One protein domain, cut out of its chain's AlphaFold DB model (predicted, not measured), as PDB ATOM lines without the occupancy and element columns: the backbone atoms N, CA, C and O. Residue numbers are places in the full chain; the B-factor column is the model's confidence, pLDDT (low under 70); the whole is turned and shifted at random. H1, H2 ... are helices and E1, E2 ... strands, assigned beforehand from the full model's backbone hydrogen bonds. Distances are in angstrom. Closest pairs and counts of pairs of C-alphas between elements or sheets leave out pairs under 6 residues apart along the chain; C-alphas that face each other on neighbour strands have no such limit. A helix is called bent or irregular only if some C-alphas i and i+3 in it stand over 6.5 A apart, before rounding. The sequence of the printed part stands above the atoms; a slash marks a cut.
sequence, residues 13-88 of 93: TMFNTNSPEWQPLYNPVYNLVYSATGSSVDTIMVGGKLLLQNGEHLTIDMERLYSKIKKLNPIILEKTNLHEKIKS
ATOM      1  N   THR A  13      78.172 122.118 101.930       97.50
ATOM      2  CA  THR A  13      79.194 121.069 101.967       97.50
ATOM      3  C   THR A  13      78.846 120.012 100.931       97.50
ATOM      4  O   THR A  13      77.729 119.495 100.916       97.50
ATOM      5  N   MET A  14      79.804 119.683 100.076       97.75
ATOM      6  CA  MET A  14      79.699 118.650  99.052       97.75
ATOM      7  C   MET A  14      80.595 117.472  99.425       97.75
ATOM      8  O   MET A  14      81.711 117.657  99.912       97.75
ATOM      9  N   PHE A  15      80.106 116.265  99.164       97.62
ATOM     10  CA  PHE A  15      80.807 115.022  99.457       97.62
ATOM     11  C   PHE A  15      81.117 114.272  98.161       97.62
ATOM     12  O   PHE A  15      80.275 114.213  97.262       97.62
ATOM     13  N   ASN A  16      82.303 113.674  98.080       96.62
ATOM     14  CA  ASN A  16      82.662 112.746  97.019       96.62
ATOM     15  C   ASN A  16      82.085 111.364  97.347       96.62
ATOM     16  O   ASN A  16      82.590 110.656  98.213       96.62
ATOM     17  N   THR A  17      81.033 110.968  96.632       96.62
ATOM     18  CA  THR A  17      80.365 109.675  96.840       96.62
ATOM     19  C   THR A  17      81.030 108.517  96.090       96.62
ATOM     20  O   THR A  17      80.567 107.378  96.165       96.62
ATOM     21  N   ASN A  18      82.100 108.779  95.335       94.94
ATOM     22  CA  ASN A  18      82.874 107.771  94.615       94.94
ATOM     23  C   ASN A  18      84.066 107.282  95.455       94.94
ATOM     24  O   ASN A  18      85.214 107.301  95.013       94.94
ATOM     25  N   SER A  19      83.791 106.870  96.690       91.75
ATOM     26  CA  SER A  19      84.787 106.339  97.620       91.75
ATOM     27  C   SER A  19      84.240 105.107  98.357       91.75
ATOM     28  O   SER A  19      83.019 104.938  98.427       91.75
ATOM     29  N   PRO A  20      85.103 104.216  98.889       94.38
ATOM     30  CA  PRO A  20      84.660 102.956  99.489       94.38
ATOM     31  C   PRO A  20      83.629 103.117 100.610       94.38
ATOM     32  O   PRO A  20      82.695 102.327 100.693       94.38
ATOM     33  N   GLU A  21      83.749 104.154 101.440       94.38
ATOM     34  CA  GLU A  21      82.817 104.420 102.538       94.38
ATOM     35  C   GLU A  21      81.423 104.876 102.072       94.38
ATOM     36  O   GLU A  21      80.463 104.794 102.832       94.38
ATOM     37  N   TRP A  22      81.276 105.307 100.817       96.88
ATOM     38  CA  TRP A  22      79.984 105.668 100.222       96.88
ATOM     39  C   TRP A  22      79.345 104.528  99.420       96.88
ATOM     40  O   TRP A  22      78.230 104.694  98.921       96.88
ATOM     41  N   GLN A  23      80.013 103.376  99.295       96.19
ATOM     42  CA  GLN A  23      79.541 102.261  98.476       96.19
ATOM     43  C   GLN A  23      78.994 101.090  99.309       96.19
ATOM     44  O   GLN A  23      79.628 100.670 100.277       96.19
ATOM     45  N   PRO A  24      77.849 100.502  98.905       95.19
ATOM     46  CA  PRO A  24      76.974 100.927  97.806       95.19
ATOM     47  C   PRO A  24      76.149 102.182  98.153       95.19
ATOM     48  O   PRO A  24      75.728 102.373  99.296       95.19
ATOM     49  N   LEU A  25      75.859 103.010  97.144       95.75
ATOM     50  CA  LEU A  25      75.098 104.258  97.295       95.75
ATOM     51  C   LEU A  25      73.587 104.049  97.085       95.75
ATOM     52  O   LEU A  25      73.002 104.563  96.134       95.75
ATOM     53  N   TYR A  26      72.937 103.267  97.950       95.81
ATOM     54  CA  TYR A  26      71.484 103.040  97.841       95.81
ATOM     55  C   TYR A  26      70.652 104.210  98.367       95.81
ATOM     56  O   TYR A  26      69.602 104.526  97.812       95.81
ATOM     57  N   ASN A  27      71.098 104.839  99.456       97.06
ATOM     58  CA  ASN A  27      70.432 105.992 100.043       97.06
ATOM     59  C   ASN A  27      71.494 106.979 100.546       97.06
ATOM     60  O   ASN A  27      72.034 106.777 101.635       97.06
ATOM     61  N   PRO A  28      71.758 108.073  99.811       95.75
ATOM     62  CA  PRO A  28      72.821 109.009 100.159       95.75
ATOM     63  C   PRO A  28      72.631 109.656 101.536       95.75
ATOM     64  O   PRO A  28      73.619 110.020 102.160       95.75
ATOM     65  N   VAL A  29      71.401 109.758 102.055       97.00
ATOM     66  CA  VAL A  29      71.155 110.265 103.416       97.00
ATOM     67  C   VAL A  29      71.641 109.264 104.462       97.00
ATOM     68  O   VAL A  29      72.262 109.654 105.445       97.00
ATOM     69  N   TYR A  30      71.406 107.968 104.253       97.44
ATOM     70  CA  TYR A  30      71.903 106.935 105.165       97.44
ATOM     71  C   TYR A  30      73.420 106.810 105.080       97.44
ATOM     72  O   TYR A  30      74.069 106.749 106.120       97.44
ATOM     73  N   ASN A  31      73.989 106.844 103.872       97.38
ATOM     74  CA  ASN A  31      75.438 106.880 103.701       97.38
ATOM     75  C   ASN A  31      76.040 108.110 104.402       97.38
ATOM     76  O   ASN A  31      77.009 107.965 105.137       97.38
ATOM     77  N   LEU A  32      75.427 109.293 104.268       97.00
ATOM     78  CA  LEU A  32      75.878 110.514 104.941       97.00
ATOM     79  C   LEU A  32      75.874 110.385 106.471       97.00
ATOM     80  O   LEU A  32      76.807 110.837 107.126       97.00
ATOM     81  N   VAL A  33      74.830 109.784 107.047       97.12
ATOM     82  CA  VAL A  33      74.676 109.674 108.507       97.12
ATOM     83  C   VAL A  33      75.540 108.560 109.102       97.12
ATOM     84  O   VAL A  33      76.075 108.728 110.196       97.12
ATOM     85  N   TYR A  34      75.662 107.423 108.416       96.44
ATOM     86  CA  TYR A  34      76.230 106.202 108.997       96.44
ATOM     87  C   TYR A  34      77.591 105.794 108.436       96.44
ATOM     88  O   TYR A  34      78.241 104.934 109.028       96.44
ATOM     89  N   SER A  35      78.024 106.350 107.304       96.12
ATOM     90  CA  SER A  35      79.212 105.857 106.593       96.12
ATOM     91  C   SER A  35      80.185 106.958 106.187       96.12
ATOM     92  O   SER A  35      81.390 106.720 106.172       96.12
ATOM     93  N   ALA A  36      79.693 108.164 105.896       96.19
ATOM     94  CA  ALA A  36      80.533 109.280 105.504       96.19
ATOM     95  C   ALA A  36      81.537 109.634 106.602       96.19
ATOM     96  O   ALA A  36      81.233 109.669 107.796       96.19
ATOM     97  N   THR A  37      82.750 109.950 106.170       95.44
ATOM     98  CA  THR A  37      83.820 110.422 107.041       95.44
ATOM     99  C   THR A  37      84.304 111.787 106.567       95.44
ATOM    100  O   THR A  37      84.010 112.216 105.445       95.44
ATOM    101  N   GLY A  38      85.091 112.467 107.404       93.81
ATOM    102  CA  GLY A  38      85.689 113.754 107.044       93.81
ATOM    103  C   GLY A  38      86.545 113.706 105.772       93.81
ATOM    104  O   GLY A  38      86.624 114.716 105.084       93.81
ATOM    105  N   SER A  39      87.125 112.551 105.410       94.19
ATOM    106  CA  SER A  39      87.916 112.414 104.176       94.19
ATOM    107  C   SER A  39      87.078 112.419 102.902       94.19
ATOM    108  O   SER A  39      87.618 112.666 101.831       94.19
ATOM    109  N   SER A  40      85.774 112.156 103.004       96.50
ATOM    110  CA  SER A  40      84.867 112.198 101.854       96.50
ATOM    111  C   SER A  40      84.300 113.592 101.574       96.50
ATOM    112  O   SER A  40      83.575 113.770 100.597       96.50
ATOM    113  N   VAL A  41      84.607 114.588 102.413       97.25
ATOM    114  CA  VAL A  41      84.253 115.984 102.143       97.25
ATOM    115  C   VAL A  41      85.142 116.505 101.021       97.25
ATOM    116  O   VAL A  41      86.363 116.505 101.138       97.25
ATOM    117  N   ASP A  42      84.520 116.961  99.942       97.94
ATOM    118  CA  ASP A  42      85.220 117.358  98.722       97.94
ATOM    119  C   ASP A  42      85.318 118.879  98.588       97.94
ATOM    120  O   ASP A  42      86.393 119.437  98.375       97.94
ATOM    121  N   THR A  43      84.189 119.566  98.752       98.44
ATOM    122  CA  THR A  43      84.093 121.008  98.527       98.44
ATOM    123  C   THR A  43      83.262 121.647  99.637       98.44
ATOM    124  O   THR A  43      82.201 121.142 100.004       98.44
ATOM    125  N   ILE A  44      83.742 122.764 100.189       98.31
ATOM    126  CA  ILE A  44      83.055 123.543 101.229       98.31
ATOM    127  C   ILE A  44      82.946 124.990 100.770       98.31
ATOM    128  O   ILE A  44      83.950 125.627 100.443       98.31
ATOM    129  N   MET A  45      81.732 125.521 100.839       98.06
ATOM    130  CA  MET A  45      81.408 126.924 100.635       98.06
ATOM    131  C   MET A  45      80.774 127.494 101.905       98.06
ATOM    132  O   MET A  45      79.887 126.867 102.478       98.06
ATOM    133  N   VAL A  46      81.220 128.673 102.337       97.56
ATOM    134  CA  VAL A  46      80.634 129.421 103.462       97.56
ATOM    135  C   VAL A  46      80.404 130.851 103.004       97.56
ATOM    136  O   VAL A  46      81.333 131.492 102.500       97.56
ATOM    137  N   GLY A  47      79.178 131.353 103.116       96.94
ATOM    138  CA  GLY A  47      78.841 132.689 102.624       96.94
ATOM    139  C   GLY A  47      79.132 132.904 101.139       96.94
ATOM    140  O   GLY A  47      79.513 134.000 100.731       96.94
ATOM    141  N   GLY A  48      79.039 131.850 100.322       96.31
ATOM    142  CA  GLY A  48      79.389 131.915  98.898       96.31
ATOM    143  C   GLY A  48      80.890 131.819  98.592       96.31
ATOM    144  O   GLY A  48      81.273 131.808  97.424       96.31
ATOM    145  N   LYS A  49      81.760 131.745  99.607       97.94
ATOM    146  CA  LYS A  49      83.217 131.645  99.433       97.94
ATOM    147  C   LYS A  49      83.675 130.201  99.564       97.94
ATOM    148  O   LYS A  49      83.372 129.549 100.559       97.94
ATOM    149  N   LEU A  50      84.444 129.726  98.589       98.25
ATOM    150  CA  LEU A  50      85.063 128.403  98.644       98.25
ATOM    151  C   LEU A  50      86.196 128.389  99.679       98.25
ATOM    152  O   LEU A  50      87.094 129.230  99.639       98.25
ATOM    153  N   LEU A  51      86.150 127.427 100.599       98.12
ATOM    154  CA  LEU A  51      87.182 127.195 101.617       98.12
ATOM    155  C   LEU A  51      87.980 125.913 101.355       98.12
ATOM    156  O   LEU A  51      89.166 125.853 101.685       98.12
ATOM    157  N   LEU A  52      87.318 124.919 100.764       98.31
ATOM    158  CA  LEU A  52      87.858 123.638 100.318       98.31
ATOM    159  C   LEU A  52      87.302 123.379  98.916       98.31
ATOM    160  O   LEU A  52      86.116 123.634  98.695       98.31
ATOM    161  N   GLN A  53      88.120 122.885  97.995       98.12
ATOM    162  CA  GLN A  53      87.681 122.505  96.654       98.12
ATOM    163  C   GLN A  53      88.450 121.274  96.185       98.12
ATOM    164  O   GLN A  53      89.678 121.285  96.203       98.12
ATOM    165  N   ASN A  54      87.740 120.237  95.735       96.88
ATOM    166  CA  ASN A  54      88.329 118.966  95.295       96.88
ATOM    167  C   ASN A  54      89.288 118.348  96.338       96.88
ATOM    168  O   ASN A  54      90.353 117.845  95.988       96.88
ATOM    169  N   GLY A  55      88.954 118.459  97.627       95.50
ATOM    170  CA  GLY A  55      89.780 117.982  98.742       95.50
ATOM    171  C   GLY A  55      90.956 118.891  99.126       95.50
ATOM    172  O   GLY A  55      91.630 118.609 100.114       95.50
ATOM    173  N   GLU A  56      91.182 120.000  98.417       96.50
ATOM    174  CA  GLU A  56      92.294 120.922  98.669       96.50
ATOM    175  C   GLU A  56      91.846 122.177  99.430       96.50
ATOM    176  O   GLU A  56      90.852 122.829  99.088       96.50
ATOM    177  N   HIS A  57      92.588 122.546 100.477       97.31
ATOM    178  CA  HIS A  57      92.299 123.734 101.283       97.31
ATOM    179  C   HIS A  57      92.702 125.015 100.543       97.31
ATOM    180  O   HIS A  57      93.872 125.231 100.244       97.31
ATOM    181  N   LEU A  58      91.748 125.922 100.329       97.81
ATOM    182  CA  LEU A  58      91.995 127.190  99.625       97.81
ATOM    183  C   LEU A  58      92.398 128.340 100.555       97.81
ATOM    184  O   LEU A  58      92.921 129.358 100.114       97.81
ATOM    185  N   THR A  59      92.108 128.204 101.849       96.62
ATOM    186  CA  THR A  59      92.258 129.288 102.838       96.62
ATOM    187  C   THR A  59      93.200 128.944 103.986       96.62
ATOM    188  O   THR A  59      93.497 129.800 104.821       96.62
ATOM    189  N   ILE A  60      93.692 127.703 104.028       95.94
ATOM    190  CA  ILE A  60      94.585 127.202 105.068       95.94
ATOM    191  C   ILE A  60      95.845 126.663 104.402       95.94
ATOM    192  O   ILE A  60      95.794 125.723 103.619       95.94
ATOM    193  N   ASP A  61      96.987 127.228 104.779       96.62
ATOM    194  CA  ASP A  61      98.292 126.638 104.498       96.62
ATOM    195  C   ASP A  61      98.528 125.482 105.482       96.62
ATOM    196  O   ASP A  61      98.839 125.690 106.665       96.62
ATOM    197  N   MET A  62      98.320 124.259 104.995       95.38
ATOM    198  CA  MET A  62      98.403 123.048 105.808       95.38
ATOM    199  C   MET A  62      99.823 122.779 106.307       95.38
ATOM    200  O   MET A  62      99.999 122.400 107.468       95.38
ATOM    201  N   GLU A  63     100.855 123.040 105.503       96.56
ATOM    202  CA  GLU A  63     102.246 122.853 105.929       96.56
ATOM    203  C   GLU A  63     102.606 123.795 107.079       96.56
ATOM    204  O   GLU A  63     103.148 123.378 108.114       96.56
ATOM    205  N   ARG A  64     102.245 125.075 106.942       97.88
ATOM    206  CA  ARG A  64     102.452 126.072 107.991       97.88
ATOM    207  C   ARG A  64     101.648 125.743 109.241       97.88
ATOM    208  O   ARG A  64     102.169 125.919 110.349       97.88
ATOM    209  N   LEU A  65     100.416 125.255 109.093       97.44
ATOM    210  CA  LEU A  65      99.590 124.809 110.213       97.44
ATOM    211  C   LEU A  65     100.270 123.663 110.972       97.44
ATOM    212  O   LEU A  65     100.466 123.774 112.185       97.44
ATOM    213  N   TYR A  66     100.709 122.612 110.280       97.31
ATOM    214  CA  TYR A  66     101.409 121.488 110.910       97.31
ATOM    215  C   TYR A  66     102.712 121.918 111.584       97.31
ATOM    216  O   TYR A  66     102.994 121.495 112.706       97.31
ATOM    217  N   SER A  67     103.494 122.792 110.947       97.94
ATOM    218  CA  SER A  67     104.714 123.354 111.538       97.94
ATOM    219  C   SER A  67     104.419 124.111 112.836       97.94
ATOM    220  O   SER A  67     105.098 123.918 113.850       97.94
ATOM    221  N   LYS A  68     103.357 124.925 112.849       97.75
ATOM    222  CA  LYS A  68     102.911 125.649 114.045       97.75
ATOM    223  C   LYS A  68     102.466 124.691 115.151       97.75
ATOM    224  O   LYS A  68     102.868 124.882 116.296       97.75
ATOM    225  N   ILE A  69     101.695 123.655 114.818       96.81
ATOM    226  CA  ILE A  69     101.253 122.634 115.782       96.81
ATOM    227  C   ILE A  69     102.463 121.939 116.412       96.81
ATOM    228  O   ILE A  69     102.554 121.878 117.636       96.81
ATOM    229  N   LYS A  70     103.433 121.490 115.608       96.31
ATOM    230  CA  LYS A  70     104.655 120.831 116.100       96.31
ATOM    231  C   LYS A  70     105.433 121.707 117.088       96.31
ATOM    232  O   LYS A  70     105.910 121.200 118.096       96.31
ATOM    233  N   LYS A  71     105.517 123.017 116.832       96.56
ATOM    234  CA  LYS A  71     106.172 123.988 117.729       96.56
ATOM    235  C   LYS A  71     105.396 124.229 119.025       96.56
ATOM    236  O   LYS A  71     106.007 124.419 120.070       96.56
ATOM    237  N   LEU A  72     104.065 124.239 118.961       95.50
ATOM    238  CA  LEU A  72     103.203 124.466 120.125       95.50
ATOM    239  C   LEU A  72     103.072 123.232 121.019       95.50
ATOM    240  O   LEU A  72     102.899 123.380 122.226       95.50
ATOM    241  N   ASN A  73     103.169 122.033 120.448       93.81
ATOM    242  CA  ASN A  73     102.980 120.776 121.162       93.81
ATOM    243  C   ASN A  73     103.793 120.661 122.472       93.81
ATOM    244  O   ASN A  73     103.171 120.420 123.505       93.81
ATOM    245  N   PRO A  74     105.127 120.890 122.510       91.25
ATOM    246  CA  PRO A  74     105.881 120.792 123.766       91.25
ATOM    247  C   PRO A  74     105.392 121.779 124.835       91.25
ATOM    248  O   PRO A  74     105.275 121.409 125.999       91.25
ATOM    249  N   ILE A  75     105.021 122.999 124.432       93.00
ATOM    250  CA  ILE A  75     104.520 124.042 125.339       93.00
ATOM    251  C   ILE A  75     103.189 123.614 125.966       93.00
ATOM    252  O   ILE A  75     102.956 123.829 127.154       93.00
ATOM    253  N   ILE A  76     102.300 123.016 125.170       92.69
ATOM    254  CA  ILE A  76     101.013 122.515 125.660       92.69
ATOM    255  C   ILE A  76     101.250 121.376 126.654       92.69
ATOM    256  O   ILE A  76     100.691 121.409 127.744       92.69
ATOM    257  N   LEU A  77     102.117 120.415 126.320       91.38
ATOM    258  CA  LEU A  77     102.407 119.256 127.171       91.38
ATOM    259  C   LEU A  77     102.995 119.619 128.537       91.38
ATOM    260  O   LEU A  77     102.697 118.943 129.529       91.38
ATOM    261  N   GLU A  78     103.824 120.659 128.582       90.25
ATOM    262  CA  GLU A  78     104.365 121.210 129.821       90.25
ATOM    263  C   GLU A  78     103.261 121.895 130.635       90.25
ATOM    264  O   GLU A  78     103.045 121.542 131.788       90.25
ATOM    265  N   LYS A  79     102.485 122.795 130.016       91.50
ATOM    266  CA  LYS A  79     101.424 123.556 130.704       91.50
ATOM    267  C   LYS A  79     100.300 122.698 131.271       91.50
ATOM    268  O   LYS A  79      99.662 123.096 132.241       91.50
ATOM    269  N   THR A  80      99.996 121.571 130.637       91.88
ATOM    270  CA  THR A  80      98.868 120.717 131.030       91.88
ATOM    271  C   THR A  80      99.293 119.495 131.846       91.88
ATOM    272  O   THR A  80      98.448 118.639 132.103       91.88
ATOM    273  N   ASN A  81     100.582 119.349 132.181       86.50
ATOM    274  CA  ASN A  81     101.170 118.144 132.789       86.50
ATOM    275  C   ASN A  81     100.788 116.833 132.060       86.50
ATOM    276  O   ASN A  81     100.718 115.756 132.649       86.50
ATOM    277  N   LEU A  82     100.521 116.899 130.747       84.62
ATOM    278  CA  LEU A  82     100.073 115.735 129.962       84.62
ATOM    279  C   LEU A  82     101.216 114.768 129.647       84.62
ATOM    280  O   LEU A  82     100.968 113.596 129.359       84.62
ATOM    281  N   HIS A  83     102.461 115.235 129.731       75.06
ATOM    282  CA  HIS A  83     103.655 114.422 129.518       75.06
ATOM    283  C   HIS A  83     103.712 113.182 130.433       75.06
ATOM    284  O   HIS A  83     104.233 112.147 130.018       75.06
ATOM    285  N   GLU A  84     103.122 113.242 131.631       74.19
ATOM    286  CA  GLU A  84     103.040 112.109 132.566       74.19
ATOM    287  C   GLU A  84     102.044 111.032 132.105       74.19
ATOM    288  O   GLU A  84     102.288 109.841 132.276       74.19
ATOM    289  N   LYS A  85     100.941 111.432 131.455       69.75
ATOM    290  CA  LYS A  85      99.894 110.513 130.968       69.75
ATOM    291  C   LYS A  85     100.224 109.892 129.612       69.75
ATOM    292  O   LYS A  85      99.796 108.778 129.325       69.75
ATOM    293  N   ILE A  86     100.988 110.596 128.775       71.56
ATOM    294  CA  ILE A  86     101.337 110.132 127.423       71.56
ATOM    295  C   ILE A  86     102.412 109.038 127.458       71.56
ATOM    296  O   ILE A  86     102.408 108.151 126.606       71.56
ATOM    297  N   LYS A  87     103.281 109.021 128.479       59.88
ATOM    298  CA  LYS A  87     104.327 107.994 128.625       59.88
ATOM    299  C   LYS A  87     103.805 106.571 128.897       59.88
ATOM    300  O   LYS A  87     104.599 105.644 128.816       59.88
ATOM    301  N   SER A  88     102.513 106.352 129.184       55.22
ATOM    302  CA  SER A  88     102.028 105.052 129.695       55.22
ATOM    303  C   SER A  88     101.330 104.107 128.692       55.22
ATOM    304  O   SER A  88     100.790 103.091 129.131       55.22
TER     305      SER A  88
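AT A GLANCE: This is residues 13 to 88 of the 93 residues of the protein "Amidohydro-rel domain-containing protein" of Peribacillus cavernae (UniProt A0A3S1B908). The model is an open, rough U: a small three-stranded sheet, E1, E2 and E3, with the short helix H1 beyond it forms one limb, and the lone helix H2 reaches away as an arm, with the short helix H3 past its far end. Residues 61 to 73, of which 62 to 73 belong to H2, stick out free of the rest. The printed part has 76 residues, with three named strands and three named helices in the order E1, H1, E2, E3, H2, H3; the sheet's order is E1, E2, E3, all antiparallel, and the class is mixed, helices and strands. The whole is extended, with a radius of gyration of the C-alphas of 18.0 A and spans of 49 by 33 by 19 A.

IN THESE COORDINATES: E1 is residues 13 to 15, 6.7 A long, and its C-alpha 13 is at (79.194, 121.069, 101.967). After residues 16 to 27, which hold no named element, H1 is residues 28 to 34, 9.9 A long. E2 is residues 41 to 46, 14.0 A long, and E3 is residues 49 to 53, 10.5 A long. H2 is residues 62 to 79, 25.1 A from C-alpha 62 at (98.403, 123.048, 105.808) to C-alpha 79. H3 is residues 83 to 86, 5.3 A long, and its C-alpha 86 is at (101.337, 110.132, 127.423).

HOW THE PARTS SIT: E2 is the inner strand, and its pairing is staggered: residues 41 to 44 pair with E1, and residues 44 to 46 pair with E3. E1 and E2 are antiparallel at 168 degrees, with N 14 and O 43 within hydrogen-bond range at 2.8 A. E2 and E3 form a hairpin, antiparallel at 171 degrees, with N 46 and O 49 at 2.9 A and N 51 and O 44 at 2.8 A. Residues 52 to 53 of E3 also pair, antiparallel, with residues 56 to 57. H1, H2 and H3 are not on the sheet, and H1 is apart from both H2 and H3. H2 has a kink of 35 degrees near residue 72; it is not bent but only just irregular, with C-alphas 71 and 74 lying 6.8 A apart. H2 and H3 are close but not clearly touching, the closest C-alphas being those of Leu 77 and His 83, 5.5 A apart. Every O i to N i+4 pair is within hydrogen-bond range in H1, 12 of 14 are in H2, and H3 is too short for such a pair.

THE WHOLE: The two C-alphas farthest apart are those of Tyr 26 and Glu 78, at 49.3 A. The printed part has no cut. The link from E1 to H1 is long, with 12 residues, while those from E2 to E3 and from H2 to H3 are tight. The mean pLDDT of the printed part is 93.6, and residues 85, 87 and 88 are under 70.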